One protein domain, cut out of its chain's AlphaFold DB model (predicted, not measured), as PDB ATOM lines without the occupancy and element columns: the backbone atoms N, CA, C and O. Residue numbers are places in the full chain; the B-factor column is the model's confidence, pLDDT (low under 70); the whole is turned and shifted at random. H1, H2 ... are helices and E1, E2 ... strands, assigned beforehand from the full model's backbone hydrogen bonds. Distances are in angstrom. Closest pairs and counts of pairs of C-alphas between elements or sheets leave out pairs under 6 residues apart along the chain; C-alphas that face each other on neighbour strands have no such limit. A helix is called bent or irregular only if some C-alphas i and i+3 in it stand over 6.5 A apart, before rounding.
ATOM      1  N   ALA A  64     174.886 265.851 226.366       92.19
ATOM      2  CA  ALA A  64     174.429 265.581 225.012       92.19
ATOM      3  C   ALA A  64     174.040 264.110 224.891       92.19
ATOM      4  O   ALA A  64     174.607 263.251 225.557       92.19
ATOM      5  N   ARG A  65     173.078 263.805 224.032       92.44
ATOM      6  CA  ARG A  65     172.629 262.448 223.750       92.44
ATOM      7  C   ARG A  65     172.899 262.130 222.291       92.44
ATOM      8  O   ARG A  65     172.426 262.840 221.409       92.44
ATOM      9  N   ILE A  66     173.626 261.049 222.042       91.31
ATOM     10  CA  ILE A  66     173.817 260.513 220.695       91.31
ATOM     11  C   ILE A  66     172.767 259.443 220.465       91.31
ATOM     12  O   ILE A  66     172.682 258.481 221.231       91.31
ATOM     13  N   VAL A  67     171.996 259.591 219.395       88.62
ATOM     14  CA  VAL A  67     170.922 258.665 219.051       88.62
ATOM     15  C   VAL A  67     171.152 258.096 217.658       88.62
ATOM     16  O   VAL A  67     171.607 258.782 216.738       88.62
ATOM     17  N   PHE A  68     170.848 256.809 217.515       86.25
ATOM     18  CA  PHE A  68     170.879 256.132 216.231       86.25
ATOM     19  C   PHE A  68     169.701 256.576 215.356       86.25
ATOM     20  O   PHE A  68     168.552 256.623 215.803       86.25
ATOM     21  N   ASN A  69     169.980 256.898 214.095       82.69
ATOM     22  CA  ASN A  69     168.942 257.283 213.160       82.69
ATOM     23  C   ASN A  69     168.240 256.046 212.574       82.69
ATOM     24  O   ASN A  69     168.729 255.424 211.632       82.69
ATOM     25  N   THR A  70     167.058 255.726 213.098       74.69
ATOM     26  CA  THR A  70     166.243 254.594 212.629       74.69
ATOM     27  C   THR A  70     165.468 254.876 211.337       74.69
ATOM     28  O   THR A  70     164.836 253.967 210.809       74.69
ATOM     29  N   SER A  71     165.446 256.119 210.831       69.88
ATOM     30  CA  SER A  71     164.668 256.478 209.631       69.88
ATOM     31  C   SER A  71     165.389 256.139 208.324       69.88
ATOM     32  O   SER A  71     164.745 255.912 207.298       69.88
ATOM     33  N   LYS A  72     166.723 256.056 208.357       67.81
ATOM     34  CA  LYS A  72     167.551 255.575 207.250       67.81
ATOM     35  C   LYS A  72     167.406 254.056 207.199       67.81
ATOM     36  O   LYS A  72     168.195 253.343 207.812       67.81
ATOM     37  N   GLY A  73     166.320 253.628 206.546       57.03
ATOM     38  CA  GLY A  73     165.770 252.274 206.549       57.03
ATOM     39  C   GLY A  73     166.813 251.175 206.714       57.03
ATOM     40  O   GLY A  73     167.850 251.171 206.049       57.03
ATOM     41  N   ASP A  74     166.525 250.248 207.623       53.97
ATOM     42  CA  ASP A  74     167.402 249.133 207.945       53.97
ATOM     43  C   ASP A  74     167.726 248.343 206.673       53.97
ATOM     44  O   ASP A  74     166.913 247.569 206.175       53.97
ATOM     45  N   PHE A  75     168.946 248.496 206.158       50.75
ATOM     46  CA  PHE A  75     169.447 247.753 204.996       50.75
ATOM     47  C   PHE A  75     169.688 246.261 205.314       50.75
ATOM     48  O   PHE A  75     170.445 245.582 204.629       50.75
ATOM     49  N   THR A  76     169.100 245.738 206.393       59.62
ATOM     50  CA  THR A  76     169.336 244.371 206.850       59.62
ATOM     51  C   THR A  76     168.064 243.548 206.710       59.62
ATOM     52  O   THR A  76     166.989 243.920 207.178       59.62
ATOM     53  N   THR A  77     168.204 242.384 206.088       63.84
ATOM     54  CA  THR A  77     167.185 241.328 206.047       63.84
ATOM     55  C   THR A  77     167.049 240.599 207.386       63.84
ATOM     56  O   THR A  77     166.243 239.679 207.504       63.84
ATOM     57  N   LEU A  78     167.828 240.995 208.402       65.06
ATOM     58  CA  LEU A  78     167.802 240.379 209.722       65.06
ATOM     59  C   LEU A  78     166.475 240.685 210.433       65.06
ATOM     60  O   LEU A  78     165.940 241.786 210.268       65.06
ATOM     61  N   PRO A  79     165.933 239.750 211.229       67.94
ATOM     62  CA  PRO A  79     164.744 240.008 212.030       67.94
ATOM     63  C   PRO A  79     165.045 241.020 213.150       67.94
ATOM     64  O   PRO A  79     166.177 241.109 213.622       67.94
ATOM     65  N   ALA A  80     164.039 241.795 213.571       67.38
ATOM     66  CA  ALA A  80     164.205 242.945 214.472       67.38
ATOM     67  C   ALA A  80     164.949 242.621 215.784       67.38
ATOM     68  O   ALA A  80     165.741 243.429 216.248       67.38
ATOM     69  N   ASN A  81     164.764 241.415 216.325       67.94
ATOM     70  CA  ASN A  81     165.419 240.938 217.546       67.94
ATOM     71  C   ASN A  81     166.919 240.610 217.391       67.94
ATOM     72  O   ASN A  81     167.592 240.461 218.398       67.94
ATOM     73  N   MET A  82     167.439 240.481 216.165       65.50
ATOM     74  CA  MET A  82     168.879 240.328 215.887       65.50
ATOM     75  C   MET A  82     169.527 241.638 215.421       65.50
ATOM     76  O   MET A  82     170.746 241.712 215.277       65.50
ATOM     77  N   ARG A  83     168.724 242.678 215.158       63.09
ATOM     78  CA  ARG A  83     169.228 243.984 214.701       63.09
ATOM     79  C   ARG A  83     169.886 244.768 215.825       63.09
ATOM     80  O   ARG A  83     170.869 245.459 215.556       63.09
ATOM     81  N   ASP A  84     169.387 244.616 217.050       57.50
ATOM     82  CA  ASP A  84     169.935 245.271 218.241       57.50
ATOM     83  C   ASP A  84     171.399 244.865 218.504       57.50
ATOM     84  O   ASP A  84     172.179 245.678 218.998       57.50
ATOM     85  N   ASP A  85     171.812 243.667 218.063       54.69
ATOM     86  CA  ASP A  85     173.193 243.177 218.185       54.69
ATOM     87  C   ASP A  85     174.143 243.751 217.117       54.69
ATOM     88  O   ASP A  85     175.354 243.868 217.340       54.69
ATOM     89  N   THR A  86     173.624 244.189 215.965       58.91
ATOM     90  CA  THR A  86     174.385 244.970 214.970       58.91
ATOM     91  C   THR A  86     174.469 246.434 215.387       58.91
ATOM     92  O   THR A  86     174.004 247.339 214.694       58.91
ATOM     93  N   VAL A  87     175.090 246.686 216.541       65.81
ATOM     94  CA  VAL A  87     175.297 248.041 217.048       65.81
ATOM     95  C   VAL A  87     176.184 248.800 216.065       65.81
ATOM     96  O   VAL A  87     177.396 248.565 215.995       65.81
ATOM     97  N   LYS A  88     175.590 249.701 215.270       80.12
ATOM     98  CA  LYS A  88     176.361 250.604 214.413       80.12
ATOM     99  C   LYS A  88     177.235 251.477 215.310       80.12
ATOM    100  O   LYS A  88     176.766 252.031 216.300       80.12
ATOM    101  N   LYS A  89     178.512 251.595 214.957       88.06
ATOM    102  CA  LYS A  89     179.510 252.334 215.739       88.06
ATOM    103  C   LYS A  89     179.974 253.541 214.945       88.06
ATOM    104  O   LYS A  89     180.169 253.451 213.731       88.06
ATOM    105  N   ILE A  90     180.197 254.648 215.638       88.94
ATOM    106  CA  ILE A  90     180.913 255.795 215.086       88.94
ATOM    107  C   ILE A  90     182.395 255.488 215.294       88.94
ATOM    108  O   ILE A  90     182.920 255.647 216.392       88.94
ATOM    109  N   GLY A  91     183.033 254.926 214.270       88.88
ATOM    110  CA  GLY A  91     184.464 254.619 214.279       88.88
ATOM    111  C   GLY A  91     185.312 255.738 213.680       88.88
ATOM    112  O   GLY A  91     184.783 256.748 213.215       88.88
ATOM    113  N   SER A  92     186.624 255.510 213.649       87.75
ATOM    114  CA  SER A  92     187.605 256.376 212.992       87.75
ATOM    115  C   SER A  92     187.217 256.705 211.543       87.75
ATOM    116  O   SER A  92     186.925 255.827 210.727       87.75
ATOM    117  N   GLU A  93     187.255 257.993 211.220       88.56
ATOM    118  CA  GLU A  93     187.017 258.551 209.891       88.56
ATOM    119  C   GLU A  93     188.206 259.420 209.494       88.56
ATOM    120  O   GLU A  93     188.848 260.027 210.345       88.56
ATOM    121  N   PHE A  94     188.500 259.511 208.199       88.62
ATOM    122  CA  PHE A  94     189.505 260.449 207.709       88.62
ATOM    123  C   PHE A  94     188.915 261.853 207.603       88.62
ATOM    124  O   PHE A  94     187.783 262.034 207.145       88.62
ATOM    125  N   LYS A  95     189.692 262.863 207.997       86.44
ATOM    126  CA  LYS A  95     189.276 264.261 207.897       86.44
ATOM    127  C   LYS A  95     189.114 264.635 206.424       86.44
ATOM    128  O   LYS A  95     190.021 264.407 205.619       86.44
ATOM    129  N   LYS A  96     187.974 265.221 206.059       84.75
ATOM    130  CA  LYS A  96     187.762 265.762 204.709       84.75
ATOM    131  C   LYS A  96     188.628 267.008 204.504       84.75
ATOM    132  O   LYS A  96     188.815 267.796 205.432       84.75
ATOM    133  N   SER A  97     189.173 267.164 203.303       82.31
ATOM    134  CA  SER A  97     189.859 268.385 202.871       82.31
ATOM    135  C   SER A  97     188.899 269.579 202.912       82.31
ATOM    136  O   SER A  97     187.681 269.394 202.925       82.31
ATOM    137  N   ALA A  98     189.439 270.801 202.897       77.38
ATOM    138  CA  ALA A  98     188.651 272.036 202.858       77.38
ATOM    139  C   ALA A  98     187.663 272.065 201.676       77.38
ATOM    140  O   ALA A  98     186.553 272.567 201.816       77.38
ATOM    141  N   ASP A  99     188.031 271.436 200.556       75.94
ATOM    142  CA  ASP A  99     187.191 271.329 199.358       75.94
ATOM    143  C   ASP A  99     186.053 270.301 199.499       75.94
ATOM    144  O   ASP A  99     185.236 270.148 198.598       75.94
ATOM    145  N   GLY A 100     186.008 269.527 200.591       74.81
ATOM    146  CA  GLY A 100     184.967 268.530 200.874       74.81
ATOM    147  C   GLY A 100     184.982 267.272 199.990       74.81
ATOM    148  O   GLY A 100     184.301 266.301 200.325       74.81
ATOM    149  N   VAL A 101     185.765 267.266 198.903       73.94
ATOM    150  CA  VAL A 101     185.819 266.184 197.900       73.94
ATOM    151  C   VAL A 101     186.872 265.121 198.227       73.94
ATOM    152  O   VAL A 101     186.631 263.933 198.028       73.94
ATOM    153  N   THR A 102     188.039 265.516 198.739       80.38
ATOM    154  CA  THR A 102     189.157 264.599 199.013       80.38
ATOM    155  C   THR A 102     189.299 264.308 200.503       80.38
ATOM    156  O   THR A 102     189.191 265.201 201.341       80.38
ATOM    157  N   SER A 103     189.563 263.049 200.855       81.38
ATOM    158  CA  SER A 103     189.922 262.665 202.225       81.38
ATOM    159  C   SER A 103     191.410 262.908 202.458       81.38
ATOM    160  O   SER A 103     192.250 262.499 201.655       81.38
ATOM    161  N   THR A 104     191.753 263.565 203.561       83.81
ATOM    162  CA  THR A 104     193.149 263.706 203.993       83.81
ATOM    163  C   THR A 104     193.649 262.402 204.621       83.81
ATOM    164  O   THR A 104     192.865 261.540 205.006       83.81
ATOM    165  N   ARG A 105     194.973 262.239 204.740       83.56
ATOM    166  CA  ARG A 105     195.577 261.081 205.428       83.56
ATOM    167  C   ARG A 105     195.467 261.151 206.956       83.56
ATOM    168  O   ARG A 105     195.948 260.241 207.625       83.56
ATOM    169  N   ASP A 106     194.904 262.227 207.500       86.38
ATOM    170  CA  ASP A 106     194.755 262.394 208.941       86.38
ATOM    171  C   ASP A 106     193.376 261.917 209.394       86.38
ATOM    172  O   ASP A 106     192.366 262.109 208.711       86.38
ATOM    173  N   VAL A 107     193.350 261.272 210.552       90.44
ATOM    174  CA  VAL A 107     192.123 260.772 211.171       90.44
ATOM    175  C   VAL A 107     191.433 261.934 211.881       90.44
ATOM    176  O   VAL A 107     192.098 262.832 212.394       90.44
ATOM    177  N   ILE A 108     190.103 261.944 211.890       89.50
ATOM    178  CA  ILE A 108     189.312 262.875 212.691       89.50
ATOM    179  C   ILE A 108     189.679 262.663 214.159       89.50
ATOM    180  O   ILE A 108     189.508 261.573 214.699       89.50
ATOM    181  N   ARG A 109     190.181 263.713 214.806       90.50
ATOM    182  CA  ARG A 109     190.547 263.696 216.223       90.50
ATOM    183  C   ARG A 109     189.552 264.550 216.974       90.50
ATOM    184  O   ARG A 109     189.307 265.679 216.571       90.50
ATOM    185  N   GLY A 110     188.983 264.038 218.062       84.69
ATOM    186  CA  GLY A 110     188.035 264.824 218.856       84.69
ATOM    187  C   GLY A 110     188.681 266.068 219.478       84.69
ATOM    188  O   GLY A 110     188.012 267.075 219.669       84.69
ATOM    189  N   LEU A 111     189.984 266.028 219.752       91.25
ATOM    190  CA  LEU A 111     190.707 267.065 220.484       91.25
ATOM    191  C   LEU A 111     191.637 267.883 219.583       91.25
ATOM    192  O   LEU A 111     192.188 267.374 218.609       91.25
ATOM    193  N   ASP A 112     191.854 269.148 219.951       89.62
ATOM    194  CA  ASP A 112     192.978 269.923 219.415       89.62
ATOM    195  C   ASP A 112     194.312 269.403 219.978       89.62
ATOM    196  O   ASP A 112     194.355 268.866 221.084       89.62
ATOM    197  N   ILE A 113     195.421 269.628 219.272       89.12
ATOM    198  CA  ILE A 113     196.770 269.178 219.657       89.12
ATOM    199  C   ILE A 113     197.122 269.632 221.082       89.12
ATOM    200  O   ILE A 113     197.748 268.896 221.843       89.12
ATOM    201  N   THR A 114     196.708 270.841 221.469       87.81
ATOM    202  CA  THR A 114     196.941 271.362 222.824       87.81
ATOM    203  C   THR A 114     196.172 270.560 223.870       87.81
ATOM    204  O   THR A 114     196.710 270.221 224.921       87.81
ATOM    205  N   GLN A 115     194.920 270.220 223.570       88.56
ATOM    206  CA  GLN A 115     194.062 269.433 224.451       88.56
ATOM    207  C   GLN A 115     194.518 267.970 224.507       88.56
ATOM    208  O   GLN A 115     194.486 267.373 225.578       88.56
ATOM    209  N   GLU A 116     194.997 267.412 223.391       90.69
ATOM    210  CA  GLU A 116     195.584 266.071 223.321       90.69
ATOM    211  C   GLU A 116     196.764 265.936 224.277       90.69
ATOM    212  O   GLU A 116     196.815 264.985 225.048       90.69
ATOM    213  N   LYS A 117     197.681 266.909 224.285       90.38
ATOM    214  CA  LYS A 117     198.844 266.904 225.186       90.38
ATOM    215  C   LYS A 117     198.472 266.958 226.669       90.38
ATOM    216  O   LYS A 117     199.278 266.543 227.495       90.38
ATOM    217  N   ILE A 118     197.292 267.479 227.000       89.00
ATOM    218  CA  ILE A 118     196.808 267.594 228.381       89.00
ATOM    219  C   ILE A 118     196.029 266.336 228.783       89.00
ATOM    220  O   ILE A 118     196.308 265.763 229.829       89.00
ATOM    221  N   LEU A 119     195.073 265.894 227.957       90.81
ATOM    222  CA  LEU A 119     194.126 264.830 228.310       90.81
ATOM    223  C   LEU A 119     194.614 263.426 227.959       90.81
ATOM    224  O   LEU A 119     194.355 262.486 228.707       90.81
ATOM    225  N   LEU A 120     195.299 263.248 226.822       92.62
ATOM    226  CA  LEU A 120     195.678 261.906 226.383       92.62
ATOM    227  C   LEU A 120     196.723 261.244 227.279       92.62
ATOM    228  O   LEU A 120     196.560 260.047 227.486       92.62
ATOM    229  N   PRO A 121     197.746 261.924 227.842       94.06
ATOM    230  CA  PRO A 121     198.743 261.245 228.668       94.06
ATOM    231  C   PRO A 121     198.166 260.446 229.837       94.06
ATOM    232  O   PRO A 121     198.665 259.364 230.131       94.06
ATOM    233  N   GLU A 122     197.095 260.944 230.459       90.25
ATOM    234  CA  GLU A 122     196.388 260.252 231.542       90.25
ATOM    235  C   GLU A 122     195.669 258.985 231.049       90.25
ATOM    236  O   GLU A 122     195.571 257.997 231.770       90.25
ATOM    237  N   ILE A 123     195.216 258.992 229.794       92.75
ATOM    238  CA  ILE A 123     194.411 257.934 229.177       92.75
ATOM    239  C   ILE A 123     195.276 256.854 228.523       92.75
ATOM    240  O   ILE A 123     195.017 255.665 228.694       92.75
ATOM    241  N   ILE A 124     196.300 257.253 227.764       94.00
ATOM    242  CA  ILE A 124     197.195 256.330 227.049       94.00
ATOM    243  C   ILE A 124     198.392 255.889 227.904       94.00
ATOM    244  O   ILE A 124     199.104 254.966 227.520       94.00
ATOM    245  N   GLY A 125     198.652 256.559 229.034       94.19
ATOM    246  CA  GLY A 125     199.776 256.261 229.928       94.19
ATOM    247  C   GLY A 125     201.154 256.661 229.382       94.19
ATOM    248  O   GLY A 125     202.174 256.205 229.896       94.19
ATOM    249  N   VAL A 126     201.207 257.494 228.338       95.12
ATOM    250  CA  VAL A 126     202.446 257.972 227.706       95.12
ATOM    251  C   VAL A 126     202.529 259.492 227.866       95.12
ATOM    252  O   VAL A 126     201.625 260.190 227.402       95.12
ATOM    253  N   PRO A 127     203.592 260.036 228.485       93.56
ATOM    254  CA  PRO A 127     203.734 261.477 228.657       93.56
ATOM    255  C   PRO A 127     203.884 262.187 227.305       93.56
ATOM    256  O   PRO A 127     204.441 261.630 226.356       93.56
ATOM    257  N   HIS A 128     203.416 263.434 227.221       91.94
ATOM    258  CA  HIS A 128     203.395 264.207 225.971       91.94
ATOM    259  C   HIS A 128     204.791 264.508 225.398       91.94
ATOM    260  O   HIS A 128     204.919 264.710 224.191       91.94
ATOM    261  N   ASP A 129     205.825 264.499 226.242       92.81
ATOM    262  CA  ASP A 129     207.226 264.709 225.850       92.81
ATOM    263  C   ASP A 129     207.891 263.453 225.265       92.81
ATOM    264  O   ASP A 129     209.007 263.510 224.745       92.81
ATOM    265  N   HIS A 130     207.235 262.292 225.340       95.75
ATOM    266  CA  HIS A 130     207.807 261.051 224.836       95.75
ATOM    267  C   HIS A 130     207.834 261.040 223.300       95.75
ATOM    268  O   HIS A 130     206.831 261.333 222.651       95.75
ATOM    269  N   ALA A 131     208.939 260.588 222.692       95.69
ATOM    270  CA  ALA A 131     209.093 260.545 221.228       95.69
ATOM    271  C   ALA A 131     207.983 259.743 220.513       95.69
ATOM    272  O   ALA A 131     207.600 260.054 219.386       95.69
ATOM    273  N   ASN A 132     207.426 258.735 221.192       95.38
ATOM    274  CA  ASN A 132     206.343 257.900 220.659       95.38
ATOM    275  C   ASN A 132     204.930 258.478 220.856       95.38
ATOM    276  O   ASN A 132     203.995 257.905 220.303       95.38
ATOM    277  N   PHE A 133     204.758 259.589 221.587       94.25
ATOM    278  CA  PHE A 133     203.441 260.123 221.959       94.25
ATOM    279  C   PHE A 133     202.532 260.357 220.747       94.25
ATOM    280  O   PHE A 133     201.385 259.922 220.729       94.25
ATOM    281  N   LEU A 134     203.057 260.984 219.690       92.75
ATOM    282  CA  LEU A 134     202.278 261.284 218.483       92.75
ATOM    283  C   LEU A 134     201.801 260.022 217.754       92.75
ATOM    284  O   LEU A 134     200.714 260.019 217.177       92.75
ATOM    285  N   LYS A 135     202.609 258.955 217.771       94.62
ATOM    286  CA  LYS A 135     202.242 257.677 217.159       94.62
ATOM    287  C   LYS A 135     201.150 256.997 217.982       94.62
ATOM    288  O   LYS A 135     200.113 256.662 217.428       94.62
ATOM    289  N   THR A 136     201.343 256.888 219.295       95.69
ATOM    290  CA  THR A 136     200.364 256.267 220.199       95.69
ATOM    291  C   THR A 136     199.048 257.042 220.254       95.69
ATOM    292  O   THR A 136     197.989 256.432 220.302       95.69
ATOM    293  N   ALA A 137     199.088 258.376 220.183       94.31
ATOM    294  CA  ALA A 137     197.890 259.209 220.098       94.31
ATOM    295  C   ALA A 137     197.131 258.979 218.781       94.31
ATOM    296  O   ALA A 137     195.907 258.874 218.780       94.31
ATOM    297  N   ARG A 138     197.843 258.854 217.652       93.38
ATOM    298  CA  ARG A 138     197.219 258.498 216.370       93.38
ATOM    299  C   ARG A 138     196.590 257.105 216.425       93.38
ATOM    300  O   ARG A 138     195.450 256.963 215.996       93.38
ATOM    301  N   ASP A 139     197.312 256.114 216.940       94.94
ATOM    302  CA  ASP A 139     196.825 254.735 217.058       94.94
ATOM    303  C   ASP A 139     195.571 254.677 217.953       94.94
ATOM    304  O   ASP A 139     194.574 254.061 217.585       94.94
ATOM    305  N   PHE A 140     195.558 255.441 219.052       95.44
ATOM    306  CA  PHE A 140     194.378 255.616 219.902       95.44
ATOM    307  C   PHE A 140     193.164 256.132 219.117       95.44
ATOM    308  O   PHE A 140     192.095 255.534 219.196       95.44
ATOM    309  N   TRP A 141     193.307 257.202 218.327       94.88
ATOM    310  CA  TRP A 141     192.191 257.748 217.541       94.88
ATOM    311  C   TRP A 141     191.721 256.821 216.415       94.88
ATOM    312  O   TRP A 141     190.542 256.849 216.069       94.88
ATOM    313  N   ILE A 142     192.608 255.986 215.866       93.00
ATOM    314  CA  ILE A 142     192.246 254.952 214.884       93.00
ATOM    315  C   ILE A 142     191.340 253.894 215.526       93.00
ATOM    316  O   ILE A 142     190.370 253.446 214.910       93.00
ATOM    317  N   GLU A 143     191.641 253.500 216.763       93.81
ATOM    318  CA  GLU A 143     190.873 252.501 217.512       93.81
ATOM    319  C   GLU A 143     189.646 253.085 218.231       93.81
ATOM    320  O   GLU A 143     188.737 252.340 218.628       93.81
ATOM    321  N   PHE A 144     189.599 254.411 218.380       94.06
ATOM    322  CA  PHE A 144     188.534 255.119 219.072       94.06
ATOM    323  C   PHE A 144     187.187 254.898 218.381       94.06
ATOM    324  O   PHE A 144     187.021 255.082 217.170       94.06
ATOM    325  N   LYS A 145     186.197 254.481 219.171       92.94
ATOM    326  CA  LYS A 145     184.856 254.162 218.686       92.94
ATOM    327  C   LYS A 145     183.807 254.583 219.699       92.94
ATOM    328  O   LYS A 145     183.875 254.198 220.863       92.94
ATOM    329  N   VAL A 146     182.796 255.301 219.229       92.00
ATOM    330  CA  VAL A 146     181.605 255.616 220.018       92.00
ATOM    331  C   VAL A 146     180.518 254.618 219.654       92.00
ATOM    332  O   VAL A 146     180.179 254.433 218.483       92.00
ATOM    333  N   VAL A 147     179.998 253.940 220.670       89.94
ATOM    334  CA  VAL A 147     178.974 252.903 220.531       89.94
ATOM    335  C   VAL A 147     177.681 253.447 221.139       89.94
ATOM    336  O   VAL A 147     177.525 253.380 222.359       89.94
ATOM    337  N   PRO A 148     176.792 254.064 220.341       85.44
ATOM    338  CA  PRO A 148     175.499 254.504 220.838       85.44
ATOM    339  C   PRO A 148     174.568 253.307 221.030       85.44
ATOM    340  O   PRO A 148     174.508 252.407 220.193       85.44
ATOM    341  N   GLU A 149     173.817 253.313 222.127       82.50
ATOM    342  CA  GLU A 149     172.747 252.341 222.340       82.50
ATOM    343  C   GLU A 149     171.597 252.611 221.352       82.50
ATOM    344  O   GLU A 149     171.244 253.780 221.158       82.50
ATOM    345  N   PRO A 150     170.982 251.583 220.732       73.38
ATOM    346  CA  PRO A 150     169.917 251.779 219.743       73.38
ATOM    347  C   PRO A 150     168.758 252.640 220.263       73.38
ATOM    348  O   PRO A 150     168.305 253.554 219.574       73.38
ATOM    349  N   LYS A 151     168.310 252.385 221.499       80.12
ATOM    350  CA  LYS A 151     167.358 253.205 222.261       80.12
ATOM    351  C   LYS A 151     167.678 253.034 223.750       80.12
ATOM    352  O   LYS A 151     167.790 251.891 224.178       80.12
ATOM    353  N   PRO A 152     167.810 254.113 224.541       81.75
ATOM    354  CA  PRO A 152     167.448 255.506 224.264       81.75
ATOM    355  C   PRO A 152     168.588 256.380 223.696       81.75
ATOM    356  O   PRO A 152     168.463 257.606 223.717       81.75
ATOM    357  N   GLY A 153     169.682 255.785 223.210       87.25
ATOM    358  CA  GLY A 153     170.908 256.500 222.843       87.25
ATOM    359  C   GLY A 153     171.921 256.553 223.988       87.25
ATOM    360  O   GLY A 153     171.601 256.229 225.129       87.25
ATOM    361  N   LYS A 154     173.148 256.998 223.694       92.00
ATOM    362  CA  LYS A 154     174.200 257.181 224.707       92.00
ATOM    363  C   LYS A 154     174.186 258.616 225.230       92.00
ATOM    364  O   LYS A 154     174.302 259.558 224.445       92.00
ATOM    365  N   LEU A 155     174.051 258.778 226.545       92.94
ATOM    366  CA  LEU A 155     174.180 260.070 227.216       92.94
ATOM    367  C   LEU A 155     175.661 260.364 227.480       92.94
ATOM    368  O   LEU A 155     176.364 259.533 228.046       92.94
ATOM    369  N   LEU A 156     176.112 261.547 227.080       93.00
ATOM    370  CA  LEU A 156     177.465 262.053 227.258       93.00
ATOM    371  C   LEU A 156     177.445 263.300 228.130       93.00
ATOM    372  O   LEU A 156     176.744 264.271 227.838       93.00
ATOM    373  N   ASN A 157     178.253 263.306 229.178       92.88
ATOM    374  CA  ASN A 157     178.531 264.464 230.002       92.88
ATOM    375  C   ASN A 157     179.789 265.169 229.490       92.88
ATOM    376  O   ASN A 157     180.912 264.716 229.699       92.88
ATOM    377  N   TYR A 158     179.589 266.327 228.867       92.69
ATOM    378  CA  TYR A 158     180.671 267.160 228.346       92.69
ATOM    379  C   TYR A 158     180.893 268.416 229.211       92.69
ATOM    380  O   TYR A 158     181.440 269.418 228.757       92.69
ATOM    381  N   THR A 159     180.470 268.376 230.481       91.88
ATOM    382  CA  THR A 159     180.670 269.477 231.437       91.88
ATOM    383  C   THR A 159     182.159 269.756 231.636       91.88
ATOM    384  O   THR A 159     182.934 268.841 231.926       91.88
ATOM    385  N   THR A 160     182.544 271.029 231.543       90.19
ATOM    386  CA  THR A 160     183.918 271.502 231.732       90.19
ATOM    387  C   THR A 160     184.029 272.483 232.895       90.19
ATOM    388  O   THR A 160     183.138 273.302 233.123       90.19
ATOM    389  N   TYR A 161     185.156 272.428 233.606       88.62
ATOM    390  CA  TYR A 161     185.540 273.373 234.645       88.62
ATOM    391  C   TYR A 161     186.832 274.099 234.313       88.62
ATOM    392  O   TYR A 161     187.724 273.557 233.670       88.62
ATOM    393  N   GLU A 162     186.921 275.354 234.734       86.19
ATOM    394  CA  GLU A 162     188.104 276.169 234.489       86.19
ATOM    395  C   GLU A 162     189.207 275.780 235.472       86.19
ATOM    396  O   GLU A 162     189.026 275.814 236.692       86.19
ATOM    397  N   VAL A 163     190.354 275.396 234.923       83.62
ATOM    398  CA  VAL A 163     191.577 275.084 235.654       83.62
ATOM    399  C   VAL A 163     192.685 275.950 235.092       83.62
ATOM    400  O   VAL A 163     192.885 276.024 233.880       83.62
ATOM    401  N   LYS A 164     193.432 276.595 235.983       81.06
ATOM    402  CA  LYS A 164     194.685 277.250 235.624       81.06
ATOM    403  C   LYS A 164     195.762 276.180 235.548       81.06
ATOM    404  O   LYS A 164     196.105 275.590 236.570       81.06
ATOM    405  N   ILE A 165     196.251 275.900 234.345       71.31
ATOM    406  CA  ILE A 165     197.349 274.955 234.143       71.31
ATOM    407  C   ILE A 165     198.577 275.764 233.712       71.31
ATOM    408  O   ILE A 165     198.457 276.576 232.789       71.31
ATOM    409  N   PRO A 166     199.755 275.553 234.332       62.28
ATOM    410  CA  PRO A 166     201.016 276.057 233.809       62.28
ATOM    411  C   PRO A 166     201.366 275.221 232.576       62.28
ATOM    412  O   PRO A 166     202.091 274.232 232.642       62.28
ATOM    413  N   VAL A 167     200.748 275.541 231.443       57.28
ATOM    414  CA  VAL A 167     201.050 274.846 230.196       57.28
ATOM    415  C   VAL A 167     202.440 275.306 229.768       57.28
ATOM    416  O   VAL A 167     202.665 276.503 229.627       57.28
ATOM    417  N   GLY A 168     203.368 274.374 229.532       53.25
ATOM    418  CA  GLY A 168     204.731 274.636 229.036       53.25
ATOM    419  C   GLY A 168     204.804 275.232 227.618       53.25
ATOM    420  O   GLY A 168     205.797 275.058 226.918       53.25
ATOM    421  N   ILE A 169     203.742 275.902 227.171       53.38
ATOM    422  CA  ILE A 169     203.699 276.721 225.967       53.38
ATOM    423  C   ILE A 169     203.915 278.162 226.445       53.38
ATOM    424  O   ILE A 169     203.125 278.633 227.264       53.38
ATOM    425  N   PRO A 170     204.962 278.866 225.980       46.12
ATOM    426  CA  PRO A 170     205.303 280.195 226.469       46.12
ATOM    427  C   PRO A 170     204.236 281.200 226.025       46.12
ATOM    428  O   PRO A 170     204.319 281.785 224.947       46.12
ATOM    429  N   SER A 171     203.205 281.374 226.847       50.75
ATOM    430  CA  SER A 171     202.334 282.542 226.792       50.75
ATOM    431  C   SER A 171     202.958 283.636 227.661       50.75
ATOM    432  O   SER A 171     203.447 283.321 228.750       50.75
ATOM    433  N   PRO A 172     202.966 284.901 227.212       52.47
ATOM    434  CA  PRO A 172     203.654 285.995 227.901       52.47
ATOM    435  C   PRO A 172     203.165 286.247 229.341       52.47
ATOM    436  O   PRO A 172     203.924 286.805 230.126       52.47
ATOM    437  N   ASP A 173     201.973 285.759 229.710       56.34
ATOM    438  CA  ASP A 173     201.379 285.911 231.050       56.34
ATOM    439  C   ASP A 173     201.398 284.631 231.920       56.34
ATOM    440  O   ASP A 173     200.821 284.611 233.004       56.34
ATOM    441  N   GLY A 174     202.058 283.547 231.487       57.00
ATOM    442  CA  GLY A 174     202.363 282.366 232.322       57.00
ATOM    443  C   GLY A 174     201.189 281.489 232.803       57.00
ATOM    444  O   GLY A 174     201.428 280.374 233.264       57.00
ATOM    445  N   GLU A 175     199.933 281.927 232.668       62.09
ATOM    446  CA  GLU A 175     198.737 281.176 233.073       62.09
ATOM    447  C   GLU A 175     197.686 281.146 231.952       62.09
ATOM    448  O   GLU A 175     197.041 282.151 231.657       62.09
ATOM    449  N   THR A 176     197.447 279.971 231.363       66.69
ATOM    450  CA  THR A 176     196.338 279.777 230.417       66.69
ATOM    451  C   THR A 176     195.165 279.126 231.145       66.69
ATOM    452  O   THR A 176     195.311 278.079 231.781       66.69
ATOM    453  N   MET A 177     193.983 279.738 231.045       74.94
ATOM    454  CA  MET A 177     192.740 279.145 231.542       74.94
ATOM    455  C   MET A 177     192.342 277.987 230.623       74.94
ATOM    456  O   MET A 177     192.065 278.186 229.441       74.94
ATOM    457  N   TYR A 178     192.331 276.769 231.161       81.94
ATOM    458  CA  TYR A 178     191.947 275.559 230.445       81.94
ATOM    459  C   TYR A 178     190.595 275.052 230.943       81.94
ATOM    460  O   TYR A 178     190.346 274.976 232.143       81.94
ATOM    461  N   GLN A 179     189.717 274.678 230.015       84.19
ATOM    462  CA  GLN A 179     188.450 274.034 230.342       84.19
ATOM    463  C   GLN A 179     188.659 272.523 230.473       84.19
ATOM    464  O   GLN A 179     188.565 271.787 229.492       84.19
ATOM    465  N   ALA A 180     188.952 272.065 231.688       86.75
ATOM    466  CA  ALA A 180     189.114 270.653 231.991       86.75
ATOM    467  C   ALA A 180     187.750 269.949 232.048       86.75
ATOM    468  O   ALA A 180     186.852 270.413 232.752       86.75
ATOM    469  N   PRO A 181     187.549 268.835 231.333       91.75
ATOM    470  CA  PRO A 181     186.308 268.082 231.411       91.75
ATOM    471  C   PRO A 181     186.166 267.364 232.756       91.75
ATOM    472  O   PRO A 181     187.145 266.914 233.347       91.75
ATOM    473  N   VAL A 182     184.928 267.222 233.234       90.50
ATOM    474  CA  VAL A 182     184.616 266.391 234.412       90.50
ATOM    475  C   VAL A 182     184.868 264.912 234.113       90.50
ATOM    476  O   VAL A 182     185.413 264.209 234.958       90.50
ATOM    477  N   ASN A 183     184.493 264.458 232.913       92.50
ATOM    478  CA  ASN A 183     184.821 263.133 232.394       92.50
ATOM    479  C   ASN A 183     185.577 263.286 231.058       92.50
ATOM    480  O   ASN A 183     184.948 263.612 230.047       92.50
ATOM    481  N   PRO A 184     186.907 263.065 231.031       91.50
ATOM    482  CA  PRO A 184     187.708 263.172 229.813       91.50
ATOM    483  C   PRO A 184     187.220 262.280 228.668       91.50
ATOM    484  O   PRO A 184     187.189 262.730 227.525       91.50
ATOM    485  N   TYR A 185     186.786 261.048 228.954       92.81
ATOM    486  CA  TYR A 185     186.339 260.114 227.920       92.81
ATOM    487  C   TYR A 185     185.051 260.578 227.245       92.81
ATOM    488  O   TYR A 185     185.022 260.713 226.026       92.81
ATOM    489  N   GLU A 186     184.006 260.884 228.015       94.44
ATOM    490  CA  GLU A 186     182.723 261.342 227.455       94.44
ATOM    491  C   GLU A 186     182.858 262.688 226.729       94.44
ATOM    492  O   GLU A 186     182.210 262.916 225.707       94.44
ATOM    493  N   TYR A 187     183.750 263.560 227.205       94.12
ATOM    494  CA  TYR A 187     184.080 264.809 226.524       94.12
ATOM    495  C   TYR A 187     184.762 264.572 225.168       94.12
ATOM    496  O   TYR A 187     184.395 265.200 224.172       94.12
ATOM    497  N   MET A 188     185.714 263.636 225.095       94.06
ATOM    498  CA  MET A 188     186.331 263.237 223.828       94.06
ATOM    499  C   MET A 188     185.321 262.596 222.876       94.06
ATOM    500  O   MET A 188     185.332 262.916 221.692       94.06
ATOM    501  N   GLU A 189     184.432 261.730 223.375       94.88
ATOM    502  CA  GLU A 189     183.361 261.133 222.568       94.88
ATOM    503  C   GLU A 189     182.432 262.205 221.993       94.88
ATOM    504  O   GLU A 189     182.093 262.154 220.808       94.88
ATOM    505  N   TYR A 190     182.069 263.203 222.802       94.81
ATOM    506  CA  TYR A 190     181.255 264.334 222.373       94.81
ATOM    507  C   TYR A 190     181.938 265.117 221.248       94.81
ATOM    508  O   TYR A 190     181.356 265.296 220.176       94.81
ATOM    509  N   LEU A 191     183.193 265.533 221.445       93.88
ATOM    510  CA  LEU A 191     183.918 266.299 220.432       93.88
ATOM    511  C   LEU A 191     184.202 265.485 219.163       93.88
ATOM    512  O   LEU A 191     184.133 266.017 218.056       93.88
ATOM    513  N   PHE A 192     184.459 264.187 219.303       94.25
ATOM    514  CA  PHE A 192     184.601 263.276 218.173       94.25
ATOM    515  C   PHE A 192     183.307 263.206 217.350       94.25
ATOM    516  O   PHE A 192     183.336 263.340 216.124       94.25
ATOM    517  N   CYS A 193     182.148 263.107 218.008       93.56
ATOM    518  CA  CYS A 193     180.849 263.140 217.333       93.56
ATOM    519  C   CYS A 193     180.563 264.498 216.677       93.56
ATOM    520  O   CYS A 193     180.024 264.544 215.572       93.56
ATOM    521  N   MET A 194     181.002 265.599 217.292       92.19
ATOM    522  CA  MET A 194     180.907 266.943 216.712       92.19
ATOM    523  C   MET A 194     181.769 267.131 215.460       92.19
ATOM    524  O   MET A 194     181.496 268.036 214.670       92.19
ATOM    525  N   GLN A 195     182.773 266.288 215.224       91.81
ATOM    526  CA  GLN A 195     183.582 266.324 214.003       91.81
ATOM    527  C   GLN A 195     183.200 265.249 212.981       91.81
ATOM    528  O   GLN A 195     183.433 265.450 211.790       91.81
ATOM    529  N   SER A 196     182.574 264.150 213.410       91.31
ATOM    530  CA  SER A 196     182.147 263.068 212.517       91.31
ATOM    531  C   SER A 196     181.221 263.570 211.406       91.31
ATOM    532  O   SER A 196     180.413 264.488 211.589       91.31
ATOM    533  N   THR A 197     181.350 262.948 210.234       89.31
ATOM    534  CA  THR A 197     180.511 263.234 209.063       89.31
ATOM    535  C   THR A 197     179.215 262.426 209.051       89.31
ATOM    536  O   THR A 197     178.298 262.750 208.302       89.31
ATOM    537  N   LYS A 198     179.122 261.392 209.896       89.50
ATOM    538  CA  LYS A 198     177.941 260.529 210.035       89.50
ATOM    539  C   LYS A 198     176.934 261.024 211.071       89.50
ATOM    540  O   LYS A 198     175.858 260.436 211.175       89.50
ATOM    541  N   VAL A 199     177.279 262.063 211.832       92.00
ATOM    542  CA  VAL A 199     176.467 262.611 212.924       92.00
ATOM    543  C   VAL A 199     175.854 263.944 212.494       92.00
ATOM    544  O   VAL A 199     176.588 264.883 212.189       92.00
ATOM    545  N   ALA A 200     174.524 264.031 212.510       91.44
ATOM    546  CA  ALA A 200     173.790 265.288 212.383       91.44
ATOM    547  C   ALA A 200     173.859 266.072 213.702       91.44
ATOM    548  O   ALA A 200     173.592 265.524 214.774       91.44
ATOM    549  N   LYS A 201     174.218 267.352 213.623       87.12
ATOM    550  CA  LYS A 201     174.519 268.217 214.776       87.12
ATOM    551  C   LYS A 201     173.501 269.333 214.933       87.12
ATOM    552  O   LYS A 201     173.244 269.783 216.044       87.12
ATOM    553  N   THR A 202     172.954 269.810 213.818       82.31
ATOM    554  CA  THR A 202     172.060 270.970 213.796       82.31
ATOM    555  C   THR A 202     170.619 270.565 213.458       82.31
ATOM    556  O   THR A 202     170.410 269.580 212.746       82.31
ATOM    557  N   PRO A 203     169.601 271.330 213.904       76.31
ATOM    558  CA  PRO A 203     168.203 271.115 213.512       76.31
ATOM    559  C   PRO A 203     167.950 270.949 211.993       76.31
ATOM    560  O   PRO A 203     167.175 270.070 211.619       76.31
ATOM    561  N   PRO A 204     168.594 271.705 211.076       78.25
ATOM    562  CA  PRO A 204     168.425 271.483 209.635       78.25
ATOM    563  C   PRO A 204     169.111 270.208 209.112       78.25
ATOM    564  O   PRO A 204     168.623 269.598 208.159       78.25
ATOM    565  N   GLU A 205     170.213 269.758 209.717       82.81
ATOM    566  CA  GLU A 205     170.817 268.452 209.393       82.81
ATOM    567  C   GLU A 205     169.936 267.302 209.890       82.81
ATOM    568  O   GLU A 205     169.744 266.313 209.184       82.81
ATOM    569  N   LEU A 206     169.332 267.488 211.066       75.88
ATOM    570  CA  LEU A 206     168.299 266.627 211.634       75.88
ATOM    571  C   LEU A 206     167.039 266.550 210.765       75.88
ATOM    572  O   LEU A 206     166.335 265.556 210.838       75.88
ATOM    573  N   ALA A 207     166.738 267.548 209.933       77.94
ATOM    574  CA  ALA A 207     165.650 267.447 208.957       77.94
ATOM    575  C   ALA A 207     166.030 266.564 207.749       77.94
ATOM    576  O   ALA A 207     165.167 265.959 207.118       77.94
ATOM    577  N   ASN A 208     167.330 266.434 207.459       81.50
ATOM    578  CA  ASN A 208     167.887 265.663 206.345       81.50
ATOM    579  C   ASN A 208     168.480 264.321 206.807       81.50
ATOM    580  O   ASN A 208     169.579 263.926 206.406       81.50
ATOM    581  N   LEU A 209     167.727 263.590 207.637       74.00
ATOM    582  CA  LEU A 209     168.143 262.316 208.238       74.00
ATOM    583  C   LEU A 209     168.630 261.269 207.227       74.00
ATOM    584  O   LEU A 209     169.442 260.421 207.579       74.00
ATOM    585  N   GLY A 210     168.196 261.319 205.967       77.12
ATOM    586  CA  GLY A 210     168.637 260.359 204.947       77.12
ATOM    587  C   GLY A 210     170.159 260.316 204.732       77.12
ATOM    588  O   GLY A 210     170.692 259.285 204.323       77.12
ATOM    589  N   LEU A 211     170.875 261.402 205.044       83.50
ATOM    590  CA  LEU A 211     172.325 261.496 204.857       83.50
ATOM    591  C   LEU A 211     173.122 260.977 206.064       83.50
ATOM    592  O   LEU A 211     174.208 260.425 205.882       83.50
ATOM    593  N   TYR A 212     172.566 261.068 207.273       88.62
ATOM    594  CA  TYR A 212     173.280 260.821 208.529       88.62
ATOM    595  C   TYR A 212     172.862 259.501 209.183       88.62
ATOM    596  O   TYR A 212     171.694 259.116 209.162       88.62
ATOM    597  N   ASP A 213     173.821 258.796 209.783       86.94
ATOM    598  CA  ASP A 213     173.561 257.533 210.489       86.94
ATOM    599  C   ASP A 213     173.206 257.763 211.966       86.94
ATOM    600  O   ASP A 213     172.562 256.923 212.597       86.94
ATOM    601  N   PHE A 214     173.609 258.908 212.515       90.31
ATOM    602  CA  PHE A 214     173.406 259.288 213.908       90.31
ATOM    603  C   PHE A 214     173.015 260.756 214.000       90.31
ATOM    604  O   PHE A 214     173.262 261.538 213.081       90.31
ATOM    605  N   TYR A 215     172.465 261.147 215.140       90.94
ATOM    606  CA  TYR A 215     172.247 262.547 215.457       90.94
ATOM    607  C   TYR A 215     172.523 262.843 216.926       90.94
ATOM    608  O   TYR A 215     172.415 261.967 217.786       90.94
ATOM    609  N   LEU A 216     172.913 264.085 217.194       92.44
ATOM    610  CA  LEU A 216     173.257 264.572 218.520       92.44
ATOM    611  C   LEU A 216     172.180 265.546 219.011       92.44
ATOM    612  O   LEU A 216     171.875 266.531 218.347       92.44
ATOM    613  N   ILE A 217     171.612 265.262 220.181       90.56
ATOM    614  CA  ILE A 217     170.683 266.149 220.885       90.56
ATOM    615  C   ILE A 217     171.414 266.746 222.079       90.56
ATOM    616  O   ILE A 217     171.805 266.021 222.992       90.56
ATOM    617  N   ASP A 218     171.551 268.065 222.114       88.88
ATOM    618  CA  ASP A 218     171.953 268.753 223.335       88.88
ATOM    619  C   ASP A 218     170.751 268.863 224.285       88.88
ATOM    620  O   ASP A 218     169.748 269.510 223.981       88.88
ATOM    621  N   GLU A 219     170.831 268.206 225.441       88.69
ATOM    622  CA  GLU A 219     169.743 268.193 226.422       88.69
ATOM    623  C   GLU A 219     169.561 269.555 227.101       88.69
ATOM    624  O   GLU A 219     168.462 269.861 227.559       88.69
ATOM    625  N   GLY A 220     170.617 270.368 227.188       85.06
ATOM    626  CA  GLY A 220     170.538 271.728 227.713       85.06
ATOM    627  C   GLY A 220     169.730 272.616 226.777       85.06
ATOM    628  O   GLY A 220     168.730 273.198 227.193       85.06
ATOM    629  N   VAL A 221     170.099 272.629 225.494       85.75
ATOM    630  CA  VAL A 221     169.390 273.411 224.466       85.75
ATOM    631  C   VAL A 221     167.939 272.950 224.334       85.75
ATOM    632  O   VAL A 221     167.031 273.778 224.366       85.75
ATOM    633  N   ARG A 222     167.698 271.633 224.286       86.00
ATOM    634  CA  ARG A 222     166.339 271.075 224.219       86.00
ATOM    635  C   ARG A 222     165.478 271.526 225.400       86.00
ATOM    636  O   ARG A 222     164.347 271.955 225.201       86.00
ATOM    637  N   LYS A 223     166.008 271.459 226.626       87.44
ATOM    638  CA  LYS A 223     165.282 271.907 227.825       87.44
ATOM    639  C   LYS A 223     165.016 273.406 227.816       87.44
ATOM    640  O   LYS A 223     163.958 273.820 228.274       87.44
ATOM    641  N   GLU A 224     165.942 274.219 227.315       87.62
ATOM    642  CA  GLU A 224     165.724 275.661 227.176       87.62
ATOM    643  C   GLU A 224     164.624 275.979 226.160       87.62
ATOM    644  O   GLU A 224     163.797 276.857 226.404       87.62
ATOM    645  N   GLU A 225     164.585 275.274 225.030       87.38
ATOM    646  CA  GLU A 225     163.520 275.410 224.032       87.38
ATOM    647  C   GLU A 225     162.165 274.949 224.579       87.38
ATOM    648  O   GLU A 225     161.170 275.662 224.440       87.38
TER     649      GLU A 225
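Overview. This is residues 64 to 225 of the 374 residues of an uncharacterized protein of marine sediment metagenome (UniProt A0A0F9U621). The helix H4 sits in the middle, lying across one face of a small sheet of three strands, E4, E1 and E7, with the crossed helices H2 and H3 on the side of H4 away from that sheet. E4 runs on into a second, separate hairpin, E5 and E6, which with its loop makes one end of the long axis; the loop with the short helix H1 makes the other, and a small hairpin, E2 and E3, lies by H3. The 162 printed residues have six named helices and seven named strands, in the order E1 H1 E2 E3 H2 H3 E4 E5 E6 H4 H5 E7 H6, a mixed class; the three sheets, E4 - E1 - E7, E2 - E3 and E5 - E6, are antiparallel. The whole is only just compact, close to loose, with a radius of gyration of the C-alphas of 18.0 A, and only just elongated, spanning 58 by 38 by 34 A.

Along the chain. E1, residues 64 to 68, begins at C-alpha 64 (174.429, 265.581, 225.012). H1 is residues 80 to 83, E2 94 to 96 and E3 103 to 107. H2, residues 113 to 124, is 14.8 A long and irregular, but only just: C-alphas 118 and 121 are 6.6 A apart. H3, residues 133 to 143, measures 15.4 A. E4 is residues 154 to 157, E5 160 to 165 and E6 176 to 181, the last 15.4 A long. H4, residues 184 to 195, is 16.6 A long and begins at C-alpha 184 (187.708, 263.172, 229.813). H5 is residues 203 to 207, E7 214 to 218, and H6 219 to 225, ending at C-alpha 225 (163.520, 275.410, 224.032).

Arrangement. In the sheet E4 - E1 - E7, N 66 and O 154 are 2.9 A apart, and N 65 and O 217 2.8 A, within hydrogen-bond range. H4 is on one face of this sheet, making two layers, a helix over a sheet, at a height of 8.9 A; it runs across the strands, at 67 degrees to E4 on the local plane. Its closest C-alphas to E4 are Glu 186 and Leu 156, 5.3 A. H5 only grazes the sheet with residues 203 to 206, H6 with 219 to 222. H2 is close to H4 but not clearly touching, C-alphas Leu 119 and Pro 184 being closest at 6.8 A. H2 and H3 touch, about perpendicular at 75 degrees, closest at C-alphas Leu 120 and Ala 137, 7.2 A. In the hairpin E2 and E3, N 95 and O 106 are 2.9 A apart; in the hairpin E5 and E6, N 161 and O 180 are 2.8 A apart. H1 touches no helix. Every O i to N i+4 pair is within range in H3, H4, H5 and H6, and 5 of 8 in H2; H1 is too short for one.

Size, cuts and confidence. The C-alphas farthest apart are those of Pro 79 and Pro 172, 62.3 A. The printed part has no cut. The link from E1 to H1, 11 residues, is long. The mean pLDDT of the printed part is 83.3; residues 71 to 87 and 166 to 176 are under 70.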